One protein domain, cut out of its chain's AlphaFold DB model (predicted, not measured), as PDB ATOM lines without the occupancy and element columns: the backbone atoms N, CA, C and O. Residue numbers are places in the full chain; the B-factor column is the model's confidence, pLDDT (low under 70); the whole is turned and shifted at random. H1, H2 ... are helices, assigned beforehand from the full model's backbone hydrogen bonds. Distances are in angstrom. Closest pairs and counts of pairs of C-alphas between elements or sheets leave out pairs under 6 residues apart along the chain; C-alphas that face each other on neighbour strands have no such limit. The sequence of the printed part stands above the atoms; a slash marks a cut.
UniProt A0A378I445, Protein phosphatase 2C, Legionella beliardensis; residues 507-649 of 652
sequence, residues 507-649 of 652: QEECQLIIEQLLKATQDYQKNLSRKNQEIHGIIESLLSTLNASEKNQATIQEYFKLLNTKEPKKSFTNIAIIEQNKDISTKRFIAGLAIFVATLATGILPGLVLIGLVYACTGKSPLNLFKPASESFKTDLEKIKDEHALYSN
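Overview. This is residues 507 to 649 of the 652 residues of the protein "Protein phosphatase 2C" of Legionella beliardensis (UniProt A0A378I445). Two lobes: a body of three up-and-down helices, H1, H2 and H3, with H8 packed along H1 and short H4 across one end of H2, H3 and H8; and a V-shaped hairpin of H5 and H6, with short H7 in its open side. The second lobe makes the length. The 143 printed residues hold eight named helices, H1 to H8, and no named strand: all helix. The whole is only just compact, close to loose, with a radius of gyration of the C-alphas of 17.5 A and spans of 52 by 36 by 25 A.

Arrangement. H1, residues 507 to 527, and H2, 533 to 546, form a hairpin at a shallow tilt of 19 degrees; the closest C-alphas, of Leu 518 and Leu 546, are 6.1 A apart. H3, 553 to 564, forms a hairpin with H2, the closest C-alphas being those of Leu 542 and Tyr 559, 5.9 A apart. H4, 574 to 579, touches H3 at a steep tilt of 66 degrees, Leu 563 to Ile 575, 5.0 A between C-alphas. H8, 629 to 643, touches H1, opposite ways at 11 degrees, a shallow tilt. H5, 586 to 602, and H6, 604 to 618, form a hairpin at 37 degrees, only just steep. H7, 622 to 625, touches H5. Every O i to N i+4 pair is within hydrogen-bond range except in H7, too short for one.

Along the chain. H1 begins at C-alpha 507 (157.563, -29.726, 46.501) and is 30.3 A long; H5 is 24.2 A. H8 ends at C-alpha 643 (150.330, -35.948, 59.666).

Size, cuts and confidence. The C-alphas of Pro 568 and Leu 605 are farthest apart, 54.6 A. The printed part has no cut and no long link. The pLDDT is under 70 in 18 residues, among them 616 to 620 and 647 to 649.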
ATOM      1  N   GLN A 507     157.064 -31.054  46.131       73.31
ATOM      2  CA  GLN A 507     157.563 -29.726  46.501       73.31
ATOM      3  C   GLN A 507     156.565 -28.942  47.377       73.31
ATOM      4  O   GLN A 507     156.989 -28.309  48.347       73.31
ATOM      5  N   GLU A 508     155.262 -28.987  47.080       77.31
ATOM      6  CA  GLU A 508     154.229 -28.347  47.911       77.31
ATOM      7  C   GLU A 508     154.105 -29.022  49.291       77.31
ATOM      8  O   GLU A 508     154.026 -28.332  50.309       77.31
ATOM      9  N   GLU A 509     154.186 -30.355  49.349       80.44
ATOM     10  CA  GLU A 509     154.211 -31.136  50.593       80.44
ATOM     11  C   GLU A 509     155.461 -30.821  51.437       80.44
ATOM     12  O   GLU A 509     155.347 -30.472  52.616       80.44
ATOM     13  N   CYS A 510     156.653 -30.807  50.826       82.06
ATOM     14  CA  CYS A 510     157.893 -30.378  51.481       82.06
ATOM     15  C   CYS A 510     157.795 -28.949  52.035       82.06
ATOM     16  O   CYS A 510     158.238 -28.693  53.160       82.06
ATOM     17  N   GLN A 511     157.212 -28.009  51.283       88.75
ATOM     18  CA  GLN A 511     157.009 -26.643  51.764       88.75
ATOM     19  C   GLN A 511     156.058 -26.611  52.969       88.75
ATOM     20  O   GLN A 511     156.380 -25.961  53.967       88.75
ATOM     21  N   LEU A 512     154.936 -27.336  52.920       87.00
ATOM     22  CA  LEU A 512     153.969 -27.411  54.017       87.00
ATOM     23  C   LEU A 512     154.600 -27.975  55.301       87.00
ATOM     24  O   LEU A 512     154.427 -27.387  56.372       87.00
ATOM     25  N   ILE A 513     155.386 -29.053  55.204       86.62
ATOM     26  CA  ILE A 513     156.127 -29.622  56.341       86.62
ATOM     27  C   ILE A 513     157.095 -28.581  56.924       86.62
ATOM     28  O   ILE A 513     157.110 -28.353  58.135       86.62
ATOM     29  N   ILE A 514     157.877 -27.899  56.079       91.88
ATOM     30  CA  ILE A 514     158.844 -26.883  56.521       91.88
ATOM     31  C   ILE A 514     158.143 -25.694  57.192       91.88
ATOM     32  O   ILE A 514     158.635 -25.203  58.208       91.88
ATOM     33  N   GLU A 515     156.991 -25.245  56.690       93.00
ATOM     34  CA  GLU A 515     156.199 -24.179  57.318       93.00
ATOM     35  C   GLU A 515     155.635 -24.596  58.687       93.00
ATOM     36  O   GLU A 515     155.674 -23.806  59.638       93.00
ATOM     37  N   GLN A 516     155.176 -25.843  58.833       91.50
ATOM     38  CA  GLN A 516     154.709 -26.378  60.115       91.50
ATOM     39  C   GLN A 516     155.853 -26.518  61.136       91.50
ATOM     40  O   GLN A 516     155.720 -26.049  62.270       91.50
ATOM     41  N   LEU A 517     157.003 -27.073  60.731       93.81
ATOM     42  CA  LEU A 517     158.205 -27.170  61.571       93.81
ATOM     43  C   LEU A 517     158.721 -25.783  61.978       93.81
ATOM     44  O   LEU A 517     159.078 -25.561  63.139       93.81
ATOM     45  N   LEU A 518     158.717 -24.821  61.049       94.88
ATOM     46  CA  LEU A 518     159.143 -23.442  61.295       94.88
ATOM     47  C   LEU A 518     158.239 -22.775  62.330       94.88
ATOM     48  O   LEU A 518     158.738 -22.166  63.277       94.88
ATOM     49  N   LYS A 519     156.921 -22.950  62.205       93.75
ATOM     50  CA  LYS A 519     155.933 -22.460  63.169       93.75
ATOM     51  C   LYS A 519     156.128 -23.077  64.558       93.75
ATOM     52  O   LYS A 519     156.197 -22.329  65.533       93.75
ATOM     53  N   ALA A 520     156.270 -24.402  64.661       91.81
ATOM     54  CA  ALA A 520     156.507 -25.086  65.937       91.81
ATOM     55  C   ALA A 520     157.799 -24.590  66.617       91.81
ATOM     56  O   ALA A 520     157.803 -24.252  67.804       91.81
ATOM     57  N   THR A 521     158.878 -24.453  65.842       95.06
ATOM     58  CA  THR A 521     160.182 -23.968  66.324       95.06
ATOM     59  C   THR A 521     160.114 -22.506  66.787       95.06
ATOM     60  O   THR A 521     160.638 -22.168  67.850       95.06
ATOM     61  N   GLN A 522     159.417 -21.636  66.046       93.62
ATOM     62  CA  GLN A 522     159.202 -20.233  66.420       93.62
ATOM     63  C   GLN A 522     158.325 -20.082  67.672       93.62
ATOM     64  O   GLN A 522     158.656 -19.291  68.559       93.62
ATOM     65  N   ASP A 523     157.221 -20.830  67.787       87.94
ATOM     66  CA  ASP A 523     156.367 -20.769  68.977       87.94
ATOM     67  C   ASP A 523     157.073 -21.348  70.218       87.94
ATOM     68  O   ASP A 523     156.858 -20.833  71.320       87.94
ATOM     69  N   TYR A 524     157.984 -22.319  70.070       90.81
ATOM     70  CA  TYR A 524     158.880 -22.717  71.161       90.81
ATOM     71  C   TYR A 524     159.869 -21.599  71.525       90.81
ATOM     72  O   TYR A 524     159.883 -21.168  72.681       90.81
ATOM     73  N   GLN A 525     160.611 -21.040  70.557       92.06
ATOM     74  CA  GLN A 525     161.571 -19.939  70.775       92.06
ATOM     75  C   GLN A 525     160.939 -18.753  71.528       92.06
ATOM     76  O   GLN A 525     161.504 -18.213  72.478       92.06
ATOM     77  N   LYS A 526     159.721 -18.375  71.134       87.50
ATOM     78  CA  LYS A 526     158.918 -17.281  71.702       87.50
ATOM     79  C   LYS A 526     158.453 -17.530  73.141       87.50
ATOM     80  O   LYS A 526     158.165 -16.571  73.861       87.50
ATOM     81  N   ASN A 527     158.356 -18.792  73.561       81.56
ATOM     82  CA  ASN A 527     158.006 -19.191  74.926       81.56
ATOM     83  C   ASN A 527     159.227 -19.579  75.783       81.56
ATOM     84  O   ASN A 527     159.088 -19.687  77.003       81.56
ATOM     85  N   LEU A 528     160.400 -19.758  75.173       84.62
ATOM     86  CA  LEU A 528     161.634 -20.169  75.834       84.62
ATOM     87  C   LEU A 528     162.188 -19.072  76.761       84.62
ATOM     88  O   LEU A 528     162.328 -17.901  76.400       84.62
ATOM     89  N   SER A 529     162.553 -19.467  77.979       82.62
ATOM     90  CA  SER A 529     163.183 -18.586  78.966       82.62
ATOM     91  C   SER A 529     164.533 -18.053  78.476       82.62
ATOM     92  O   SER A 529     165.380 -18.799  77.983       82.62
ATOM     93  N   ARG A 530     164.791 -16.756  78.694       79.50
ATOM     94  CA  ARG A 530     166.067 -16.089  78.353       79.50
ATOM     95  C   ARG A 530     167.294 -16.643  79.095       79.50
ATOM     96  O   ARG A 530     168.407 -16.240  78.784       79.50
ATOM     97  N   LYS A 531     167.106 -17.524  80.085       79.69
ATOM     98  CA  LYS A 531     168.202 -18.157  80.837       79.69
ATOM     99  C   LYS A 531     168.849 -19.330  80.088       79.69
ATOM    100  O   LYS A 531     170.020 -19.608  80.317       79.69
ATOM    101  N   ASN A 532     168.126 -19.987  79.181       82.44
ATOM    102  CA  ASN A 532     168.543 -21.261  78.581       82.44
ATOM    103  C   ASN A 532     169.388 -21.044  77.317       82.44
ATOM    104  O   ASN A 532     168.977 -21.417  76.222       82.44
ATOM    105  N   GLN A 533     170.543 -20.383  77.455       84.06
ATOM    106  CA  GLN A 533     171.380 -19.954  76.321       84.06
ATOM    107  C   GLN A 533     171.778 -21.103  75.377       84.06
ATOM    108  O   GLN A 533     171.790 -20.911  74.166       84.06
ATOM    109  N   GLU A 534     172.029 -22.303  75.911       86.88
ATOM    110  CA  GLU A 534     172.293 -23.509  75.112       86.88
ATOM    111  C   GLU A 534     171.121 -23.860  74.181       86.88
ATOM    112  O   GLU A 534     171.324 -24.124  72.997       86.88
ATOM    113  N   ILE A 535     169.888 -23.792  74.691       89.88
ATOM    114  CA  ILE A 535     168.683 -24.087  73.910       89.88
ATOM    115  C   ILE A 535     168.431 -22.988  72.872       89.88
ATOM    116  O   ILE A 535     168.059 -23.311  71.749       89.88
ATOM    117  N   HIS A 536     168.693 -21.712  73.185       91.06
ATOM    118  CA  HIS A 536     168.609 -20.642  72.176       91.06
ATOM    119  C   HIS A 536     169.538 -20.922  70.986       91.06
ATOM    120  O   HIS A 536     169.073 -20.845  69.857       91.06
ATOM    121  N   GLY A 537     170.785 -21.357  71.213       91.06
ATOM    122  CA  GLY A 537     171.716 -21.716  70.131       91.06
ATOM    123  C   GLY A 537     171.283 -22.933  69.295       91.06
ATOM    124  O   GLY A 537     171.439 -22.930  68.073       91.06
ATOM    125  N   ILE A 538     170.677 -23.950  69.921       93.19
ATOM    126  CA  ILE A 538     170.061 -25.089  69.213       93.19
ATOM    127  C   ILE A 538     168.900 -24.602  68.330       93.19
ATOM    128  O   ILE A 538     168.832 -24.929  67.146       93.19
ATOM    129  N   ILE A 539     168.007 -23.783  68.888       95.00
ATOM    130  CA  ILE A 539     166.810 -23.285  68.204       95.00
ATOM    131  C   ILE A 539     167.153 -22.281  67.096       95.00
ATOM    132  O   ILE A 539     166.557 -22.343  66.027       95.00
ATOM    133  N   GLU A 540     168.149 -21.415  67.281       95.00
ATOM    134  CA  GLU A 540     168.686 -20.552  66.220       95.00
ATOM    135  C   GLU A 540     169.274 -21.372  65.065       95.00
ATOM    136  O   GLU A 540     169.036 -21.046  63.904       95.00
ATOM    137  N   SER A 541     169.969 -22.476  65.363       94.12
ATOM    138  CA  SER A 541     170.519 -23.370  64.334       94.12
ATOM    139  C   SER A 541     169.411 -24.075  63.540       94.12
ATOM    140  O   SER A 541     169.449 -24.092  62.313       94.12
ATOM    141  N   LEU A 542     168.378 -24.577  64.222       95.12
ATOM    142  CA  LEU A 542     167.208 -25.208  63.597       95.12
ATOM    143  C   LEU A 542     166.387 -24.220  62.754       95.12
ATOM    144  O   LEU A 542     165.980 -24.542  61.638       95.12
ATOM    145  N   LEU A 543     166.187 -22.996  63.251       96.00
ATOM    146  CA  LEU A 543     165.560 -21.918  62.487       96.00
ATOM    147  C   LEU A 543     166.416 -21.506  61.286       96.00
ATOM    148  O   LEU A 543     165.848 -21.194  60.246       96.00
ATOM    149  N   SER A 544     167.746 -21.520  61.390       94.62
ATOM    150  CA  SER A 544     168.641 -21.266  60.256       94.62
ATOM    151  C   SER A 544     168.421 -22.296  59.142       94.62
ATOM    152  O   SER A 544     168.157 -21.908  58.004       94.62
ATOM    153  N   THR A 545     168.398 -23.592  59.482       93.50
ATOM    154  CA  THR A 545     168.093 -24.682  58.537       93.50
ATOM    155  C   THR A 545     166.735 -24.481  57.860       93.50
ATOM    156  O   THR A 545     166.655 -24.463  56.636       93.50
ATOM    157  N   LEU A 546     165.665 -24.248  58.630       92.19
ATOM    158  CA  LEU A 546     164.317 -24.072  58.070       92.19
ATOM    159  C   LEU A 546     164.139 -22.769  57.272       92.19
ATOM    160  O   LEU A 546     163.232 -22.687  56.444       92.19
ATOM    161  N   ASN A 547     164.982 -21.753  57.483       89.94
ATOM    162  CA  ASN A 547     164.987 -20.506  56.707       89.94
ATOM    163  C   ASN A 547     165.929 -20.536  55.489       89.94
ATOM    164  O   ASN A 547     166.116 -19.499  54.849       89.94
ATOM    165  N   ALA A 548     166.474 -21.702  55.121       83.62
ATOM    166  CA  ALA A 548     167.156 -21.885  53.844       83.62
ATOM    167  C   ALA A 548     166.272 -21.458  52.650       83.62
ATOM    168  O   ALA A 548     165.037 -21.488  52.710       83.62
ATOM    169  N   SER A 549     166.925 -21.052  51.556       71.69
ATOM    170  CA  SER A 549     166.265 -20.647  50.305       71.69
ATOM    171  C   SER A 549     165.613 -21.809  49.559       71.69
ATOM    172  O   SER A 549     164.708 -21.590  48.759       71.69
ATOM    173  N   GLU A 550     166.072 -23.032  49.814       78.44
ATOM    174  CA  GLU A 550     165.467 -24.257  49.300       78.44
ATOM    175  C   GLU A 550     164.432 -24.789  50.299       78.44
ATOM    176  O   GLU A 550     164.615 -24.689  51.513       78.44
ATOM    177  N   LYS A 551     163.325 -25.322  49.775       83.19
ATOM    178  CA  LYS A 551     162.200 -25.867  50.546       83.19
ATOM    179  C   LYS A 551     161.936 -27.299  50.094       83.19
ATOM    180  O   LYS A 551     160.967 -27.570  49.397       83.19
ATOM    181  N   ASN A 552     162.876 -28.186  50.403       83.44
ATOM    182  CA  ASN A 552     162.903 -29.557  49.898       83.44
ATOM    183  C   ASN A 552     163.134 -30.574  51.025       83.44
ATOM    184  O   ASN A 552     163.412 -30.216  52.173       83.44
ATOM    185  N   GLN A 553     163.049 -31.860  50.682       79.38
ATOM    186  CA  GLN A 553     163.221 -32.964  51.627       79.38
ATOM    187  C   GLN A 553     164.554 -32.882  52.396       79.38
ATOM    188  O   GLN A 553     164.577 -33.147  53.595       79.38
ATOM    189  N   ALA A 554     165.646 -32.434  51.763       81.25
ATOM    190  CA  ALA A 554     166.949 -32.292  52.421       81.25
ATOM    191  C   ALA A 554     166.944 -31.234  53.543       81.25
ATOM    192  O   ALA A 554     167.611 -31.411  54.562       81.25
ATOM    193  N   THR A 555     166.142 -30.169  53.418       85.81
ATOM    194  CA  THR A 555     165.925 -29.190  54.501       85.81
ATOM    195  C   THR A 555     165.272 -29.834  55.732       85.81
ATOM    196  O   THR A 555     165.622 -29.506  56.866       85.81
ATOM    197  N   ILE A 556     164.343 -30.773  55.516       85.94
ATOM    198  CA  ILE A 556     163.633 -31.510  56.577       85.94
ATOM    199  C   ILE A 556     164.576 -32.532  57.232       85.94
ATOM    200  O   ILE A 556     164.670 -32.590  58.460       85.94
ATOM    201  N   GLN A 557     165.332 -33.278  56.420       83.44
ATOM    202  CA  GLN A 557     166.349 -34.237  56.871       83.44
ATOM    203  C   GLN A 557     167.411 -33.555  57.750       83.44
ATOM    204  O   GLN A 557     167.671 -34.002  58.865       83.44
ATOM    205  N   GLU A 558     167.988 -32.431  57.306       88.75
ATOM    206  CA  GLU A 558     169.019 -31.718  58.073       88.75
ATOM    207  C   GLU A 558     168.465 -31.142  59.390       88.75
ATOM    208  O   GLU A 558     169.168 -31.127  60.400       88.75
ATOM    209  N   TYR A 559     167.191 -30.732  59.425       92.75
ATOM    210  CA  TYR A 559     166.517 -30.288  60.648       92.75
ATOM    211  C   TYR A 559     166.384 -31.425  61.681       92.75
ATOM    212  O   TYR A 559     166.774 -31.257  62.841       92.75
ATOM    213  N   PHE A 560     165.900 -32.607  61.279       90.25
ATOM    214  CA  PHE A 560     165.771 -33.742  62.203       90.25
ATOM    215  C   PHE A 560     167.126 -34.355  62.580       90.25
ATOM    216  O   PHE A 560     167.349 -34.680  63.749       90.25
ATOM    217  N   LYS A 561     168.090 -34.405  61.660       88.69
ATOM    218  CA  LYS A 561     169.496 -34.726  61.949       88.69
ATOM    219  C   LYS A 561     170.101 -33.774  62.988       88.69
ATOM    220  O   LYS A 561     170.774 -34.227  63.915       88.69
ATOM    221  N   LEU A 562     169.833 -32.469  62.900       90.94
ATOM    222  CA  LEU A 562     170.313 -31.475  63.867       90.94
ATOM    223  C   LEU A 562     169.653 -31.619  65.254       90.94
ATOM    224  O   LEU A 562     170.341 -31.466  66.267       90.94
ATOM    225  N   LEU A 563     168.366 -31.987  65.321       88.75
ATOM    226  CA  LEU A 563     167.689 -32.371  66.572       88.75
ATOM    227  C   LEU A 563     168.305 -33.630  67.202       88.75
ATOM    228  O   LEU A 563     168.542 -33.670  68.410       88.75
ATOM    229  N   ASN A 564     168.591 -34.651  66.394       86.62
ATOM    230  CA  ASN A 564     169.150 -35.921  66.860       86.62
ATOM    231  C   ASN A 564     170.672 -35.871  67.111       86.62
ATOM    232  O   ASN A 564     171.224 -36.777  67.732       86.62
ATOM    233  N   THR A 565     171.363 -34.809  66.688       88.00
ATOM    234  CA  THR A 565     172.809 -34.652  66.893       88.00
ATOM    235  C   THR A 565     173.158 -34.528  68.379       88.00
ATOM    236  O   THR A 565     172.602 -33.704  69.108       88.00
ATOM    237  N   LYS A 566     174.146 -35.318  68.815       87.06
ATOM    238  CA  LYS A 566     174.876 -35.159  70.078       87.06
ATOM    239  C   LYS A 566     176.268 -34.617  69.759       87.06
ATOM    240  O   LYS A 566     177.114 -35.333  69.231       87.06
ATOM    241  N   GLU A 567     176.499 -33.342  70.050       77.56
ATOM    242  CA  GLU A 567     177.805 -32.713  69.822       77.56
ATOM    243  C   GLU A 567     178.879 -33.303  70.759       77.56
ATOM    244  O   GLU A 567     178.556 -33.646  71.898       77.56
ATOM    245  N   PRO A 568     180.175 -33.324  70.378       66.31
ATOM    246  CA  PRO A 568     181.253 -33.911  71.191       66.31
ATOM    247  C   PRO A 568     181.470 -33.310  72.594       66.31
ATOM    248  O   PRO A 568     182.304 -33.805  73.347       66.31
ATOM    249  N   LYS A 569     180.767 -32.224  72.942       69.62
ATOM    250  CA  LYS A 569     180.814 -31.554  74.254       69.62
ATOM    251  C   LYS A 569     179.512 -31.687  75.059       69.62
ATOM    252  O   LYS A 569     179.450 -31.172  76.171       69.62
ATOM    253  N   LYS A 570     178.484 -32.346  74.512       72.62
ATOM    254  CA  LYS A 570     177.151 -32.497  75.114       72.62
ATOM    255  C   LYS A 570     176.925 -33.942  75.556       72.62
ATOM    256  O   LYS A 570     177.210 -34.881  74.818       72.62
ATOM    257  N   SER A 571     176.364 -34.140  76.749       74.50
ATOM    258  CA  SER A 571     176.022 -35.483  77.253       74.50
ATOM    259  C   SER A 571     174.826 -36.110  76.525       74.50
ATOM    260  O   SER A 571     174.728 -37.336  76.444       74.50
ATOM    261  N   PHE A 572     173.950 -35.276  75.965       79.81
ATOM    262  CA  PHE A 572     172.665 -35.639  75.367       79.81
ATOM    263  C   PHE A 572     172.557 -35.131  73.919       79.81
ATOM    264  O   PHE A 572     173.361 -34.306  73.482       79.81
ATOM    265  N   THR A 573     171.564 -35.624  73.177       87.50
ATOM    266  CA  THR A 573     171.172 -35.068  71.872       87.50
ATOM    267  C   THR A 573     170.476 -33.717  72.045       87.50
ATOM    268  O   THR A 573     169.916 -33.429  73.105       87.50
ATOM    269  N   ASN A 574     170.472 -32.886  71.002       89.50
ATOM    270  CA  ASN A 574     169.832 -31.568  71.038       89.50
ATOM    271  C   ASN A 574     168.328 -31.638  71.391       89.50
ATOM    272  O   ASN A 574     167.856 -30.818  72.179       89.50
ATOM    273  N   ILE A 575     167.596 -32.649  70.904       89.88
ATOM    274  CA  ILE A 575     166.199 -32.902  71.296       89.88
ATOM    275  C   ILE A 575     166.061 -33.260  72.784       89.88
ATOM    276  O   ILE A 575     165.228 -32.675  73.469       89.88
ATOM    277  N   ALA A 576     166.920 -34.122  73.335       84.25
ATOM    278  CA  ALA A 576     166.853 -34.497  74.750       84.25
ATOM    279  C   ALA A 576     167.202 -33.326  75.696       84.25
ATOM    280  O   ALA A 576     166.694 -33.261  76.816       84.25
ATOM    281  N   ILE A 577     168.023 -32.366  75.249       87.50
ATOM    282  CA  ILE A 577     168.286 -31.106  75.972       87.50
ATOM    283  C   ILE A 577     167.035 -30.209  75.976       87.50
ATOM    284  O   ILE A 577     166.712 -29.601  76.998       87.50
ATOM    285  N   ILE A 578     166.296 -30.163  74.862       88.88
ATOM    286  CA  ILE A 578     165.004 -29.466  74.765       88.88
ATOM    287  C   ILE A 578     163.955 -30.129  75.675       88.88
ATOM    288  O   ILE A 578     163.297 -29.433  76.445       88.88
ATOM    289  N   GLU A 579     163.821 -31.457  75.655       85.69
ATOM    290  CA  GLU A 579     162.853 -32.202  76.481       85.69
ATOM    291  C   GLU A 579     163.101 -32.056  77.992       85.69
ATOM    292  O   GLU A 579     162.154 -31.967  78.776       85.69
ATOM    293  N   GLN A 580     164.365 -31.977  78.423       84.19
ATOM    294  CA  GLN A 580     164.716 -31.754  79.832       84.19
ATOM    295  C   GLN A 580     164.339 -30.347  80.337       84.19
ATOM    296  O   GLN A 580     164.321 -30.106  81.548       84.19
ATOM    297  N   ASN A 581     163.999 -29.408  79.447       84.56
ATOM    298  CA  ASN A 581     163.644 -28.045  79.819       84.56
ATOM    299  C   ASN A 581     162.226 -27.948  80.405       84.56
ATOM    300  O   ASN A 581     161.246 -27.866  79.672       84.56
ATOM    301  N   LYS A 582     162.105 -27.884  81.733       80.50
ATOM    302  CA  LYS A 582     160.806 -27.785  82.434       80.50
ATOM    303  C   LYS A 582     160.302 -26.348  82.649       80.50
ATOM    304  O   LYS A 582     159.423 -26.129  83.478       80.50
ATOM    305  N   ASP A 583     160.836 -25.365  81.921       76.94
ATOM    306  CA  ASP A 583     160.419 -23.967  82.066       76.94
ATOM    307  C   ASP A 583     158.986 -23.750  81.543       76.94
ATOM    308  O   ASP A 583     158.679 -23.922  80.357       76.94
ATOM    309  N   ILE A 584     158.107 -23.310  82.444       69.19
ATOM    310  CA  ILE A 584     156.746 -22.871  82.130       69.19
ATOM    311  C   ILE A 584     156.765 -21.348  81.973       69.19
ATOM    312  O   ILE A 584     157.180 -20.613  82.871       69.19
ATOM    313  N   SER A 585     156.292 -20.850  80.828       72.38
ATOM    314  CA  SER A 585     156.208 -19.409  80.563       72.38
ATOM    315  C   SER A 585     155.317 -18.724  81.603       72.38
ATOM    316  O   SER A 585     154.110 -18.964  81.650       72.38
ATOM    317  N   THR A 586     155.885 -17.822  82.409       67.81
ATOM    318  CA  THR A 586     155.179 -17.137  83.511       67.81
ATOM    319  C   THR A 586     153.911 -16.418  83.037       67.81
ATOM    320  O   THR A 586     152.930 -16.337  83.770       67.81
ATOM    321  N   LYS A 587     153.887 -15.943  81.783       69.12
ATOM    322  CA  LYS A 587     152.697 -15.336  81.167       69.12
ATOM    323  C   LYS A 587     151.598 -16.365  80.871       69.12
ATOM    324  O   LYS A 587     150.435 -16.066  81.121       69.12
ATOM    325  N   ARG A 588     151.951 -17.563  80.382       72.44
ATOM    326  CA  ARG A 588     151.001 -18.679  80.185       72.44
ATOM    327  C   ARG A 588     150.480 -19.186  81.530       72.44
ATOM    328  O   ARG A 588     149.274 -19.325  81.670       72.44
ATOM    329  N   PHE A 589     151.347 -19.322  82.534       70.94
ATOM    330  CA  PHE A 589     150.955 -19.703  83.895       70.94
ATOM    331  C   PHE A 589     149.949 -18.719  84.522       70.94
ATOM    332  O   PHE A 589     148.897 -19.136  84.995       70.94
ATOM    333  N   ILE A 590     150.219 -17.406  84.462       74.62
ATOM    334  CA  ILE A 590     149.296 -16.372  84.972       74.62
ATOM    335  C   ILE A 590     147.971 -16.366  84.190       74.62
ATOM    336  O   ILE A 590     146.910 -16.238  84.796       74.62
ATOM    337  N   ALA A 591     148.004 -16.544  82.863       75.06
ATOM    338  CA  ALA A 591     146.789 -16.637  82.050       75.06
ATOM    339  C   ALA A 591     145.962 -17.897  82.370       75.06
ATOM    340  O   ALA A 591     144.744 -17.808  82.515       75.06
ATOM    341  N   GLY A 592     146.614 -19.051  82.543       74.44
ATOM    342  CA  GLY A 592     145.976 -20.297  82.967       74.44
ATOM    343  C   GLY A 592     145.342 -20.165  84.350       74.44
ATOM    344  O   GLY A 592     144.184 -20.530  84.527       74.44
ATOM    345  N   LEU A 593     146.052 -19.558  85.307       76.38
ATOM    346  CA  LEU A 593     145.526 -19.272  86.644       76.38
ATOM    347  C   LEU A 593     144.314 -18.326  86.592       76.38
ATOM    348  O   LEU A 593     143.332 -18.564  87.289       76.38
ATOM    349  N   ALA A 594     144.332 -17.298  85.738       77.75
ATOM    350  CA  ALA A 594     143.191 -16.402  85.551       77.75
ATOM    351  C   ALA A 594     141.965 -17.122  84.950       77.75
ATOM    352  O   ALA A 594     140.847 -16.913  85.419       77.75
ATOM    353  N   ILE A 595     142.164 -18.009  83.968       76.00
ATOM    354  CA  ILE A 595     141.095 -18.845  83.387       76.00
ATOM    355  C   ILE A 595     140.552 -19.838  84.426       76.00
ATOM    356  O   ILE A 595     139.340 -20.030  84.515       76.00
ATOM    357  N   PHE A 596     141.418 -20.430  85.250       73.94
ATOM    358  CA  PHE A 596     141.028 -21.339  86.330       73.94
ATOM    359  C   PHE A 596     140.221 -20.623  87.427       73.94
ATOM    360  O   PHE A 596     139.160 -21.097  87.825       73.94
ATOM    361  N   VAL A 597     140.648 -19.428  87.851       79.62
ATOM    362  CA  VAL A 597     139.901 -18.590  88.808       79.62
ATOM    363  C   VAL A 597     138.558 -18.132  88.227       79.62
ATOM    364  O   VAL A 597     137.551 -18.181  88.929       79.62
ATOM    365  N   ALA A 598     138.495 -17.761  86.943       74.06
ATOM    366  CA  ALA A 598     137.232 -17.440  86.269       74.06
ATOM    367  C   ALA A 598     136.288 -18.658  86.179       74.06
ATOM    368  O   ALA A 598     135.085 -18.536  86.406       74.06
ATOM    369  N   THR A 599     136.837 -19.843  85.905       72.81
ATOM    370  CA  THR A 599     136.109 -21.124  85.869       72.81
ATOM    371  C   THR A 599     135.495 -21.445  87.235       72.81
ATOM    372  O   THR A 599     134.304 -21.729  87.324       72.81
ATOM    373  N   LEU A 600     136.266 -21.307  88.319       74.44
ATOM    374  CA  LEU A 600     135.767 -21.471  89.690       74.44
ATOM    375  C   LEU A 600     134.697 -20.430  90.055       74.44
ATOM    376  O   LEU A 600     133.679 -20.783  90.645       74.44
ATOM    377  N   ALA A 601     134.891 -19.162  89.677       76.44
ATOM    378  CA  ALA A 601     133.957 -18.078  89.987       76.44
ATOM    379  C   ALA A 601     132.620 -18.162  89.221       76.44
ATOM    380  O   ALA A 601     131.613 -17.643  89.696       76.44
ATOM    381  N   THR A 602     132.598 -18.802  88.047       78.25
ATOM    382  CA  THR A 602     131.384 -18.971  87.224       78.25
ATOM    383  C   THR A 602     130.660 -20.303  87.452       78.25
ATOM    384  O   THR A 602     129.527 -20.467  86.999       78.25
ATOM    385  N   GLY A 603     131.267 -21.233  88.195       72.81
ATOM    386  CA  GLY A 603     130.720 -22.563  88.449       72.81
ATOM    387  C   GLY A 603     130.926 -23.545  87.290       72.81
ATOM    388  O   GLY A 603     131.322 -23.181  86.184       72.81
ATOM    389  N   ILE A 604     130.651 -24.826  87.555       68.62
ATOM    390  CA  ILE A 604     131.111 -25.951  86.720       68.62
ATOM    391  C   ILE A 604     130.595 -25.871  85.271       68.62
ATOM    392  O   ILE A 604     131.403 -25.923  84.347       68.62
ATOM    393  N   LEU A 605     129.282 -25.718  85.042       69.19
ATOM    394  CA  LEU A 605     128.734 -25.692  83.674       69.19
ATOM    395  C   LEU A 605     129.236 -24.487  82.846       69.19
ATOM    396  O   LEU A 605     129.760 -24.716  81.755       69.19
ATOM    397  N   PRO A 606     129.137 -23.225  83.314       73.38
ATOM    398  CA  PRO A 606     129.678 -22.082  82.571       73.38
ATOM    399  C   PRO A 606     131.197 -22.153  82.368       73.38
ATOM    400  O   PRO A 606     131.694 -21.780  81.305       73.38
ATOM    401  N   GLY A 607     131.928 -22.695  83.345       70.69
ATOM    402  CA  GLY A 607     133.359 -22.960  83.243       70.69
ATOM    403  C   GLY A 607     133.716 -23.947  82.126       70.69
ATOM    404  O   GLY A 607     134.625 -23.685  81.340       70.69
ATOM    405  N   LEU A 608     132.957 -25.039  81.982       73.94
ATOM    406  CA  LEU A 608     133.119 -25.992  80.875       73.94
ATOM    407  C   LEU A 608     132.833 -25.352  79.507       73.94
ATOM    408  O   LEU A 608     133.549 -25.636  78.548       73.94
ATOM    409  N   VAL A 609     131.861 -24.438  79.411       78.50
ATOM    410  CA  VAL A 609     131.616 -23.660  78.179       78.50
ATOM    411  C   VAL A 609     132.800 -22.742  77.858       78.50
ATOM    412  O   VAL A 609     133.222 -22.673  76.705       78.50
ATOM    413  N   LEU A 610     133.393 -22.081  78.859       73.50
ATOM    414  CA  LEU A 610     134.586 -21.245  78.674       73.50
ATOM    415  C   LEU A 610     135.799 -22.074  78.208       73.50
ATOM    416  O   LEU A 610     136.508 -21.671  77.285       73.50
ATOM    417  N   ILE A 611     136.004 -23.254  78.801       74.69
ATOM    418  CA  ILE A 611     137.043 -24.220  78.411       74.69
ATOM    419  C   ILE A 611     136.828 -24.699  76.966       74.69
ATOM    420  O   ILE A 611     137.772 -24.687  76.173       74.69
ATOM    421  N   GLY A 612     135.590 -25.053  76.605       75.44
ATOM    422  CA  GLY A 612     135.214 -25.470  75.253       75.44
ATOM    423  C   GLY A 612     135.418 -24.373  74.204       75.44
ATOM    424  O   GLY A 612     135.925 -24.656  73.122       75.44
ATOM    425  N   LEU A 613     135.113 -23.113  74.530       76.00
ATOM    426  CA  LEU A 613     135.364 -21.967  73.647       76.00
ATOM    427  C   LEU A 613     136.862 -21.725  73.415       76.00
ATOM    428  O   LEU A 613     137.266 -21.476  72.279       76.00
ATOM    429  N   VAL A 614     137.698 -21.833  74.454       70.56
ATOM    430  CA  VAL A 614     139.162 -21.724  74.302       70.56
ATOM    431  C   VAL A 614     139.709 -22.875  73.455       70.56
ATOM    432  O   VAL A 614     140.540 -22.631  72.581       70.56
ATOM    433  N   TYR A 615     139.215 -24.102  73.651       72.12
ATOM    434  CA  TYR A 615     139.591 -25.248  72.823       72.12
ATOM    435  C   TYR A 615     139.184 -25.044  71.354       72.12
ATOM    436  O   TYR A 615     140.040 -25.101  70.475       72.12
ATOM    437  N   ALA A 616     137.923 -24.696  71.085       68.56
ATOM    438  CA  ALA A 616     137.413 -24.458  69.733       68.56
ATOM    439  C   ALA A 616     138.146 -23.320  68.994       68.56
ATOM    440  O   ALA A 616     138.357 -23.407  67.788       68.56
ATOM    441  N   CYS A 617     138.576 -22.271  69.704       64.19
ATOM    442  CA  CYS A 617     139.301 -21.144  69.106       64.19
ATOM    443  C   CYS A 617     140.814 -21.377  68.926       64.19
ATOM    444  O   CYS A 617     141.472 -20.539  68.310       64.19
ATOM    445  N   THR A 618     141.400 -22.443  69.491       61.09
ATOM    446  CA  THR A 618     142.870 -22.636  69.504       61.09
ATOM    447  C   THR A 618     143.352 -24.044  69.146       61.09
ATOM    448  O   THR A 618     144.553 -24.234  68.951       61.09
ATOM    449  N   GLY A 619     142.462 -25.036  69.100       60.44
ATOM    450  CA  GLY A 619     142.801 -26.456  68.961       60.44
ATOM    451  C   GLY A 619     143.558 -27.051  70.157       60.44
ATOM    452  O   GLY A 619     144.029 -28.183  70.076       60.44
ATOM    453  N   LYS A 620     143.729 -26.308  71.263       64.31
ATOM    454  CA  LYS A 620     144.550 -26.716  72.414       64.31
ATOM    455  C   LYS A 620     143.787 -26.522  73.728       64.31
ATOM    456  O   LYS A 620     143.091 -25.532  73.931       64.31
ATOM    457  N   SER A 621     143.906 -27.493  74.636       71.00
ATOM    458  CA  SER A 621     143.247 -27.436  75.950       71.00
ATOM    459  C   SER A 621     143.793 -26.268  76.786       71.00
ATOM    460  O   SER A 621     145.009 -26.056  76.775       71.00
ATOM    461  N   PRO A 622     142.968 -25.561  77.587       66.75
ATOM    462  CA  PRO A 622     143.452 -24.586  78.569       66.75
ATOM    463  C   PRO A 622     144.511 -25.150  79.527       66.75
ATOM    464  O   PRO A 622     145.376 -24.406  79.983       66.75
ATOM    465  N   LEU A 623     144.506 -26.464  79.786       70.00
ATOM    466  CA  LEU A 623     145.526 -27.128  80.604       70.00
ATOM    467  C   LEU A 623     146.933 -27.050  79.981       70.00
ATOM    468  O   LEU A 623     147.929 -27.016  80.703       70.00
ATOM    469  N   ASN A 624     147.038 -26.890  78.656       71.62
ATOM    470  CA  ASN A 624     148.312 -26.678  77.963       71.62
ATOM    471  C   ASN A 624     148.953 -25.314  78.302       71.62
ATOM    472  O   ASN A 624     150.102 -25.071  77.935       71.62
ATOM    473  N   LEU A 625     148.270 -24.418  79.027       68.50
ATOM    474  CA  LEU A 625     148.879 -23.207  79.596       68.50
ATOM    475  C   LEU A 625     149.789 -23.500  80.803       68.50
ATOM    476  O   LEU A 625     150.654 -22.677  81.104       68.50
ATOM    477  N   PHE A 626     149.632 -24.660  81.448       73.38
ATOM    478  CA  PHE A 626     150.464 -25.110  82.571       73.38
ATOM    479  C   PHE A 626     151.587 -26.075  82.154       73.38
ATOM    480  O   PHE A 626     152.544 -26.238  82.906       73.38
ATOM    481  N   LYS A 627     151.506 -26.685  80.963       78.94
ATOM    482  CA  LYS A 627     152.578 -27.532  80.412       78.94
ATOM    483  C   LYS A 627     153.846 -26.712  80.097       78.94
ATOM    484  O   LYS A 627     153.721 -25.569  79.634       78.94
ATOM    485  N   PRO A 628     155.060 -27.272  80.276       83.44
ATOM    486  CA  PRO A 628     156.296 -26.689  79.762       83.44
ATOM    487  C   PRO A 628     156.237 -26.398  78.257       83.44
ATOM    488  O   PRO A 628     155.507 -27.035  77.488       83.44
ATOM    489  N   ALA A 629     157.045 -25.434  77.813       82.75
ATOM    490  CA  ALA A 629     157.123 -25.098  76.392       82.75
ATOM    491  C   ALA A 629     157.703 -26.256  75.552       82.75
ATOM    492  O   ALA A 629     157.289 -26.446  74.412       82.75
ATOM    493  N   SER A 630     158.611 -27.043  76.135       85.56
ATOM    494  CA  SER A 630     159.256 -28.224  75.541       85.56
ATOM    495  C   SER A 630     158.269 -29.352  75.255       85.56
ATOM    496  O   SER A 630     158.270 -29.899  74.162       85.56
ATOM    497  N   GLU A 631     157.376 -29.647  76.199       84.69
ATOM    498  CA  GLU A 631     156.307 -30.635  76.036       84.69
ATOM    499  C   GLU A 631     155.329 -30.208  74.929       84.69
ATOM    500  O   GLU A 631     154.926 -31.023  74.106       84.69
ATOM    501  N   SER A 632     155.014 -28.905  74.848       83.69
ATOM    502  CA  SER A 632     154.212 -28.364  73.739       83.69
ATOM    503  C   SER A 632     154.908 -28.576  72.386       83.69
ATOM    504  O   SER A 632     154.271 -29.022  71.440       83.69
ATOM    505  N   PHE A 633     156.210 -28.276  72.311       89.88
ATOM    506  CA  PHE A 633     157.027 -28.436  71.104       89.88
ATOM    507  C   PHE A 633     157.187 -29.905  70.698       89.88
ATOM    508  O   PHE A 633     157.087 -30.212  69.518       89.88
ATOM    509  N   LYS A 634     157.362 -30.814  71.665       88.31
ATOM    510  CA  LYS A 634     157.403 -32.260  71.433       88.31
ATOM    511  C   LYS A 634     156.114 -32.750  70.771       88.31
ATOM    512  O   LYS A 634     156.191 -33.303  69.684       88.31
ATOM    513  N   THR A 635     154.951 -32.464  71.362       85.44
ATOM    514  CA  THR A 635     153.659 -32.868  70.783       85.44
ATOM    515  C   THR A 635     153.399 -32.216  69.424       85.44
ATOM    516  O   THR A 635     152.831 -32.855  68.545       85.44
ATOM    517  N   ASP A 636     153.836 -30.968  69.215       87.50
ATOM    518  CA  ASP A 636     153.753 -30.329  67.897       87.50
ATOM    519  C   ASP A 636     154.678 -31.014  66.862       87.50
ATOM    520  O   ASP A 636     154.289 -31.125  65.705       87.50
ATOM    521  N   LEU A 637     155.855 -31.535  67.248       89.12
ATOM    522  CA  LEU A 637     156.732 -32.319  66.360       89.12
ATOM    523  C   LEU A 637     156.220 -33.737  66.085       89.12
ATOM    524  O   LEU A 637     156.261 -34.169  64.937       89.12
ATOM    525  N   GLU A 638     155.764 -34.455  67.115       84.38
ATOM    526  CA  GLU A 638     155.172 -35.796  66.993       84.38
ATOM    527  C   GLU A 638     154.001 -35.750  66.013       84.38
ATOM    528  O   GLU A 638     154.005 -36.464  65.013       84.38
ATOM    529  N   LYS A 639     153.099 -34.779  66.209       84.44
ATOM    530  CA  LYS A 639     151.973 -34.531  65.316       84.44
ATOM    531  C   LYS A 639     152.405 -34.255  63.864       84.44
ATOM    532  O   LYS A 639     151.766 -34.763  62.949       84.44
ATOM    533  N   ILE A 640     153.448 -33.452  63.627       85.19
ATOM    534  CA  ILE A 640     153.937 -33.186  62.257       85.19
ATOM    535  C   ILE A 640     154.516 -34.464  61.630       85.19
ATOM    536  O   ILE A 640     154.355 -34.690  60.433       85.19
ATOM    537  N   LYS A 641     155.163 -35.332  62.415       81.69
ATOM    538  CA  LYS A 641     155.613 -36.633  61.907       81.69
ATOM    539  C   LYS A 641     154.447 -37.579  61.598       81.69
ATOM    540  O   LYS A 641     154.547 -38.306  60.613       81.69
ATOM    541  N   ASP A 642     153.373 -37.547  62.391       75.56
ATOM    542  CA  ASP A 642     152.147 -38.317  62.144       75.56
ATOM    543  C   ASP A 642     151.437 -37.835  60.862       75.56
ATOM    544  O   ASP A 642     151.200 -38.626  59.952       75.56
ATOM    545  N   GLU A 643     151.132 -36.530  60.761       77.56
ATOM    546  CA  GLU A 643     150.330 -35.948  59.666       77.56
ATOM    547  C   GLU A 643     150.960 -36.133  58.277       77.56
ATOM    548  O   GLU A 643     150.225 -36.264  57.300       77.56
ATOM    549  N   HIS A 644     152.296 -36.179  58.186       79.31
ATOM    550  CA  HIS A 644     153.037 -36.340  56.923       79.31
ATOM    551  C   HIS A 644     153.795 -37.675  56.829       79.31
ATOM    552  O   HIS A 644     154.741 -37.795  56.052       79.31
ATOM    553  N   ALA A 645     153.425 -38.668  57.648       69.44
ATOM    554  CA  ALA A 645     154.011 -40.015  57.670       69.44
ATOM    555  C   ALA A 645     155.560 -40.049  57.688       69.44
ATOM    556  O   ALA A 645     156.189 -40.928  57.094       69.44
ATOM    557  N   LEU A 646     156.206 -39.106  58.384       70.44
ATOM    558  CA  LEU A 646     157.668 -38.945  58.345       70.44
ATOM    559  C   LEU A 646     158.417 -40.138  58.963       70.44
ATOM    560  O   LEU A 646     159.566 -40.375  58.610       70.44
ATOM    561  N   TYR A 647     157.760 -40.927  59.822       53.88
ATOM    562  CA  TYR A 647     158.281 -42.204  60.341       53.88
ATOM    563  C   TYR A 647     158.427 -43.307  59.276       53.88
ATOM    564  O   TYR A 647     159.054 -44.328  59.547       53.88
ATOM    565  N   SER A 648     157.840 -43.114  58.092       36.31
ATOM    566  CA  SER A 648     157.902 -44.032  56.948       36.31
ATOM    567  C   SER A 648     158.921 -43.585  55.891       36.31
ATOM    568  O   SER A 648     159.002 -44.186  54.823       36.31
ATOM    569  N   ASN A 649     159.687 -42.519  56.153       43.28
ATOM    570  CA  ASN A 649     160.672 -41.960  55.230       43.28
ATOM    571  C   ASN A 649     162.095 -42.377  55.669       43.28
ATOM    572  O   ASN A 649     162.566 -41.858  56.680       43.28
TER     573      ASN A 649